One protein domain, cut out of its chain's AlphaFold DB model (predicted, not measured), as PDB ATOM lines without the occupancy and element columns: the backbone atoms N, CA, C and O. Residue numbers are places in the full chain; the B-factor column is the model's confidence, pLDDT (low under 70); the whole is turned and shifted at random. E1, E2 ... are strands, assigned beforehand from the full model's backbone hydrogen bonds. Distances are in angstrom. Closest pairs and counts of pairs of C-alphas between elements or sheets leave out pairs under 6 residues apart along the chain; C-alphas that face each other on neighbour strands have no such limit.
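AT A GLANCE: This is residues 328 to 378 of the 428 residues of an uncharacterized protein of Variovorax sp. PAMC26660 (UniProt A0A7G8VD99). There is little regular structure here: a small sheet of three short strands, each folding back beside the last, followed by a tail, residues 365 to 378, that sticks out and makes the length. The 51 printed residues hold strands E1, E2 and E3, in that order along the chain and across the antiparallel sheet, and no named helix; the class is all strand, with 9 residues in named elements. The whole is loose, radius of gyration of the C-alphas 13.1 A, spanning 35 by 20 by 19 A.

IN THESE COORDINATES: Find C-alpha 332 at (189.328, 236.250, 158.181), where E1 runs to residue 334, 6.7 A. E2 is residues 338 to 340, 6.4 A, and E3 residues 351 to 353, 6.3 A, ending at (198.538, 245.807, 155.705).

HOW THE PARTS SIT: The strands form a meander, each the antiparallel neighbour of the one before. In the hairpin E1 and E2, find N 333 and O 340 2.8 A apart; in the hairpin E2 and E3, N 352 and O 339 are 2.8 A apart.

THE WHOLE: The printed part has no cut and no long link between strands. Residues 367 to 369, 372 and 377 have pLDDT under 70.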
ATOM      1  N   MET A 328     189.165 233.636 152.198       92.81
ATOM      2  CA  MET A 328     188.823 233.627 153.618       92.81
ATOM      3  C   MET A 328     189.494 232.447 154.325       92.81
ATOM      4  O   MET A 328     189.487 231.335 153.805       92.81
ATOM      5  N   ILE A 329     190.032 232.670 155.525       92.44
ATOM      6  CA  ILE A 329     190.532 231.611 156.417       92.44
ATOM      7  C   ILE A 329     189.863 231.782 157.775       92.44
ATOM      8  O   ILE A 329     190.078 232.786 158.445       92.44
ATOM      9  N   GLY A 330     189.028 230.823 158.184       91.12
ATOM     10  CA  GLY A 330     188.325 230.899 159.473       91.12
ATOM     11  C   GLY A 330     187.485 232.174 159.638       91.12
ATOM     12  O   GLY A 330     187.388 232.705 160.739       91.12
ATOM     13  N   GLY A 331     186.942 232.705 158.536       91.88
ATOM     14  CA  GLY A 331     186.209 233.975 158.510       91.88
ATOM     15  C   GLY A 331     187.081 235.231 158.424       91.88
ATOM     16  O   GLY A 331     186.532 236.319 158.342       91.88
ATOM     17  N   ILE A 332     188.412 235.123 158.407       96.00
ATOM     18  CA  ILE A 332     189.328 236.250 158.181       96.00
ATOM     19  C   ILE A 332     189.525 236.470 156.687       96.00
ATOM     20  O   ILE A 332     189.844 235.527 155.968       96.00
ATOM     21  N   VAL A 333     189.374 237.712 156.230       96.00
ATOM     22  CA  VAL A 333     189.505 238.097 154.823       96.00
ATOM     23  C   VAL A 333     190.976 238.247 154.450       96.00
ATOM     24  O   VAL A 333     191.745 238.911 155.144       96.00
ATOM     25  N   ILE A 334     191.340 237.673 153.309       95.81
ATOM     26  CA  ILE A 334     192.601 237.892 152.603       95.81
ATOM     27  C   ILE A 334     192.280 238.679 151.339       95.81
ATOM     28  O   ILE A 334     191.346 238.341 150.610       95.81
ATOM     29  N   THR A 335     193.066 239.711 151.061       94.31
ATOM     30  CA  THR A 335     193.032 240.469 149.807       94.31
ATOM     31  C   THR A 335     194.440 240.579 149.230       94.31
ATOM     32  O   THR A 335     195.405 240.104 149.825       94.31
ATOM     33  N   ASN A 336     194.580 241.258 148.092       92.94
ATOM     34  CA  ASN A 336     195.882 241.507 147.478       92.94
ATOM     35  C   ASN A 336     196.792 242.431 148.313       92.94
ATOM     36  O   ASN A 336     197.988 242.492 148.040       92.94
ATOM     37  N   SER A 337     196.240 243.151 149.299       93.00
ATOM     38  CA  SER A 337     196.943 244.224 150.017       93.00
ATOM     39  C   SER A 337     196.867 244.112 151.539       93.00
ATOM     40  O   SER A 337     197.549 244.870 152.226       93.00
ATOM     41  N   TYR A 338     196.033 243.225 152.089       94.50
ATOM     42  CA  TYR A 338     195.888 243.072 153.538       94.50
ATOM     43  C   TYR A 338     195.216 241.760 153.959       94.50
ATOM     44  O   TYR A 338     194.498 241.125 153.181       94.50
ATOM     45  N   ILE A 339     195.392 241.423 155.239       96.25
ATOM     46  CA  ILE A 339     194.620 240.416 155.973       96.25
ATOM     47  C   ILE A 339     193.845 241.139 157.073       96.25
ATOM     48  O   ILE A 339     194.444 241.859 157.870       96.25
ATOM     49  N   ALA A 340     192.526 240.973 157.125       96.69
ATOM     50  CA  ALA A 340     191.696 241.665 158.105       96.69
ATOM     51  C   ALA A 340     190.463 240.851 158.494       96.69
ATOM     52  O   ALA A 340     189.950 240.036 157.725       96.69
ATOM     53  N   SER A 341     189.948 241.100 159.691       95.62
ATOM     54  CA  SER A 341     188.605 240.645 160.049       95.62
ATOM     55  C   SER A 341     187.550 241.324 159.155       95.62
ATOM     56  O   SER A 341     187.707 242.511 158.857       95.62
ATOM     57  N   PRO A 342     186.445 240.650 158.787       95.12
ATOM     58  CA  PRO A 342     185.418 241.222 157.909       95.12
ATOM     59  C   PRO A 342     184.790 242.518 158.431       95.12
ATOM     60  O   PRO A 342     184.339 243.345 157.649       95.12
ATOM     61  N   ASN A 343     184.755 242.691 159.752       93.56
ATOM     62  CA  ASN A 343     184.188 243.847 160.440       93.56
ATOM     63  C   ASN A 343     185.227 244.931 160.782       93.56
ATOM     64  O   ASN A 343     184.991 245.714 161.698       93.56
ATOM     65  N   PHE A 344     186.386 244.957 160.114       93.81
ATOM     66  CA  PHE A 344     187.368 246.015 160.336       93.81
ATOM     67  C   PHE A 344     186.858 247.358 159.793       93.81
ATOM     68  O   PHE A 344     186.726 247.541 158.586       93.81
ATOM     69  N   ASP A 345     186.602 248.301 160.699       91.44
ATOM     70  CA  ASP A 345     186.091 249.655 160.423       91.44
ATOM     71  C   ASP A 345     186.954 250.755 161.087       91.44
ATOM     72  O   ASP A 345     186.566 251.920 161.152       91.44
ATOM     73  N   GLY A 346     188.125 250.378 161.617       87.06
ATOM     74  CA  GLY A 346     188.997 251.233 162.432       87.06
ATOM     75  C   GLY A 346     188.666 251.247 163.932       87.06
ATOM     76  O   GLY A 346     189.518 251.631 164.731       87.06
ATOM     77  N   THR A 347     187.482 250.772 164.329       88.25
ATOM     78  CA  THR A 347     187.004 250.676 165.724       88.25
ATOM     79  C   THR A 347     186.819 249.226 166.185       88.25
ATOM     80  O   THR A 347     186.918 248.931 167.371       88.25
ATOM     81  N   ASN A 348     186.587 248.298 165.263       89.69
ATOM     82  CA  ASN A 348     186.390 246.876 165.504       89.69
ATOM     83  C   ASN A 348     187.384 246.049 164.676       89.69
ATOM     84  O   ASN A 348     187.903 246.508 163.660       89.69
ATOM     85  N   GLY A 349     187.642 244.809 165.104       92.19
ATOM     86  CA  GLY A 349     188.399 243.843 164.307       92.19
ATOM     87  C   GLY A 349     189.928 243.947 164.398       92.19
ATOM     88  O   GLY A 349     190.475 244.337 165.425       92.19
ATOM     89  N   PHE A 350     190.625 243.552 163.332       94.44
ATOM     90  CA  PHE A 350     192.062 243.765 163.137       94.44
ATOM     91  C   PHE A 350     192.382 243.950 161.653       94.44
ATOM     92  O   PHE A 350     191.639 243.481 160.788       94.44
ATOM     93  N   TYR A 351     193.530 244.563 161.374       96.25
ATOM     94  CA  TYR A 351     194.065 244.721 160.027       96.25
ATOM     95  C   TYR A 351     195.584 244.546 160.021       96.25
ATOM     96  O   TYR A 351     196.278 245.106 160.867       96.25
ATOM     97  N   LEU A 352     196.097 243.793 159.051       95.81
ATOM     98  CA  LEU A 352     197.513 243.677 158.725       95.81
ATOM     99  C   LEU A 352     197.715 244.083 157.263       95.81
ATOM    100  O   LEU A 352     197.316 243.350 156.359       95.81
ATOM    101  N   GLY A 353     198.313 245.250 157.039       94.31
ATOM    102  CA  GLY A 353     198.538 245.807 155.705       94.31
ATOM    103  C   GLY A 353     199.825 245.320 155.048       94.31
ATOM    104  O   GLY A 353     200.777 244.921 155.718       94.31
ATOM    105  N   ALA A 354     199.889 245.424 153.720       92.88
ATOM    106  CA  ALA A 354     201.079 245.103 152.927       92.88
ATOM    107  C   ALA A 354     202.307 245.967 153.274       92.88
ATOM    108  O   ALA A 354     203.437 245.562 153.020       92.88
ATOM    109  N   ASN A 355     202.108 247.133 153.896       90.31
ATOM    110  CA  ASN A 355     203.172 247.972 154.458       90.31
ATOM    111  C   ASN A 355     203.707 247.458 155.816       90.31
ATOM    112  O   ASN A 355     204.510 248.140 156.449       90.31
ATOM    113  N   GLY A 356     203.244 246.294 156.287       87.25
ATOM    114  CA  GLY A 356     203.606 245.708 157.580       87.25
ATOM    115  C   GLY A 356     202.865 246.315 158.774       87.25
ATOM    116  O   GLY A 356     203.140 245.945 159.915       87.25
ATOM    117  N   GLN A 357     201.928 247.236 158.541       91.06
ATOM    118  CA  GLN A 357     201.185 247.882 159.614       91.06
ATOM    119  C   GLN A 357     200.151 246.925 160.209       91.06
ATOM    120  O   GLN A 357     199.233 246.484 159.519       91.06
ATOM    121  N   LEU A 358     200.271 246.667 161.512       93.19
ATOM    122  CA  LEU A 358     199.236 246.026 162.315       93.19
ATOM    123  C   LEU A 358     198.366 247.104 162.977       93.19
ATOM    124  O   LEU A 358     198.865 247.901 163.768       93.19
ATOM    125  N   VAL A 359     197.066 247.116 162.676       92.19
ATOM    126  CA  VAL A 359     196.073 247.979 163.330       92.19
ATOM    127  C   VAL A 359     195.179 247.128 164.220       92.19
ATOM    128  O   VAL A 359     194.537 246.179 163.764       92.19
ATOM    129  N   LEU A 360     195.140 247.501 165.497       91.19
ATOM    130  CA  LEU A 360     194.268 246.931 166.516       91.19
ATOM    131  C   LEU A 360     193.422 248.063 167.115       91.19
ATOM    132  O   LEU A 360     193.984 249.116 167.426       91.19
ATOM    133  N   PRO A 361     192.111 247.871 167.319       86.88
ATOM    134  CA  PRO A 361     191.273 248.863 167.975       86.88
ATOM    135  C   PRO A 361     191.721 249.219 169.394       86.88
ATOM    136  O   PRO A 361     192.348 248.409 170.089       86.88
ATOM    137  N   SER A 362     191.333 250.408 169.860       78.31
ATOM    138  CA  SER A 362     191.598 250.874 171.226       78.31
ATOM    139  C   SER A 362     191.123 249.864 172.277       78.31
ATOM    140  O   SER A 362     190.012 249.349 172.187       78.31
ATOM    141  N   GLY A 363     191.959 249.584 173.280       75.75
ATOM    142  CA  GLY A 363     191.642 248.634 174.357       75.75
ATOM    143  C   GLY A 363     191.819 247.148 174.004       75.75
ATOM    144  O   GLY A 363     191.725 246.305 174.892       75.75
ATOM    145  N   THR A 364     192.139 246.795 172.750       80.25
ATOM    146  CA  THR A 364     192.341 245.389 172.325       80.25
ATOM    147  C   THR A 364     193.586 244.745 172.948       80.25
ATOM    148  O   THR A 364     193.617 243.536 173.232       80.25
ATOM    149  N   VAL A 365     194.631 245.551 173.149       82.62
ATOM    150  CA  VAL A 365     195.871 245.149 173.819       82.62
ATOM    151  C   VAL A 365     195.672 245.330 175.324       82.62
ATOM    152  O   VAL A 365     195.720 246.444 175.835       82.62
ATOM    153  N   THR A 366     195.400 244.233 176.029       75.81
ATOM    154  CA  THR A 366     195.204 244.232 177.484       75.81
ATOM    155  C   THR A 366     196.512 243.937 178.213       75.81
ATOM    156  O   THR A 366     197.433 243.346 177.648       75.81
ATOM    157  N   THR A 367     196.594 244.301 179.495       66.38
ATOM    158  CA  THR A 367     197.774 244.047 180.343       66.38
ATOM    159  C   THR A 367     198.132 242.561 180.436       66.38
ATOM    160  O   THR A 367     199.306 242.221 180.488       66.38
ATOM    161  N   ALA A 368     197.151 241.657 180.342       68.44
ATOM    162  CA  ALA A 368     197.385 240.210 180.282       68.44
ATOM    163  C   ALA A 368     198.144 239.745 179.018       68.44
ATOM    164  O   ALA A 368     198.703 238.652 179.008       68.44
ATOM    165  N   LYS A 369     198.158 240.552 177.946       68.31
ATOM    166  CA  LYS A 369     198.808 240.239 176.661       68.31
ATOM    167  C   LYS A 369     200.211 240.846 176.528       68.31
ATOM    168  O   LYS A 369     200.916 240.517 175.579       68.31
ATOM    169  N   LEU A 370     200.620 241.714 177.459       80.75
ATOM    170  CA  LEU A 370     201.946 242.333 177.498       80.75
ATOM    171  C   LEU A 370     202.664 241.899 178.779       80.75
ATOM    172  O   LEU A 370     202.462 242.482 179.839       80.75
ATOM    173  N   ALA A 371     203.512 240.872 178.692       74.19
ATOM    174  CA  ALA A 371     204.368 240.500 179.819       74.19
ATOM    175  C   ALA A 371     205.286 241.673 180.219       74.19
ATOM    176  O   ALA A 371     205.681 242.476 179.367       74.19
ATOM    177  N   ALA A 372     205.657 241.763 181.502       68.56
ATOM    178  CA  ALA A 372     206.604 242.771 181.978       68.56
ATOM    179  C   ALA A 372     207.902 242.720 181.145       68.56
ATOM    180  O   ALA A 372     208.515 241.663 181.005       68.56
ATOM    181  N   GLY A 373     208.291 243.849 180.543       70.69
ATOM    182  CA  GLY A 373     209.471 243.949 179.673       70.69
ATOM    183  C   GLY A 373     209.307 243.435 178.231       70.69
ATOM    184  O   GLY A 373     210.258 243.523 177.458       70.69
ATOM    185  N   ALA A 374     208.134 242.935 177.814       76.31
ATOM    186  CA  ALA A 374     207.913 242.480 176.431       76.31
ATOM    187  C   ALA A 374     208.081 243.619 175.410       76.31
ATOM    188  O   ALA A 374     208.649 243.429 174.325       76.31
ATOM    189  N   VAL A 375     207.635 244.811 175.799       81.12
ATOM    190  CA  VAL A 375     207.769 246.052 175.050       81.12
ATOM    191  C   VAL A 375     208.852 246.896 175.724       81.12
ATOM    192  O   VAL A 375     208.669 247.382 176.837       81.12
ATOM    193  N   THR A 376     210.003 247.019 175.069       76.44
ATOM    194  CA  THR A 376     211.137 247.838 175.517       76.44
ATOM    195  C   THR A 376     211.133 249.173 174.778       76.44
ATOM    196  O   THR A 376     210.493 249.294 173.733       76.44
ATOM    197  N   ALA A 377     211.870 250.164 175.287       69.81
ATOM    198  CA  ALA A 377     211.989 251.470 174.635       69.81
ATOM    199  C   ALA A 377     212.446 251.347 173.168       69.81
ATOM    200  O   ALA A 377     211.854 251.969 172.298       69.81
ATOM    201  N   ASP A 378     213.384 250.443 172.864       72.94
ATOM    202  CA  ASP A 378     213.878 250.233 171.491       72.94
ATOM    203  C   ASP A 378     212.838 249.616 170.538       72.94
ATOM    204  O   ASP A 378     212.954 249.729 169.320       72.94
TER     205      ASP A 378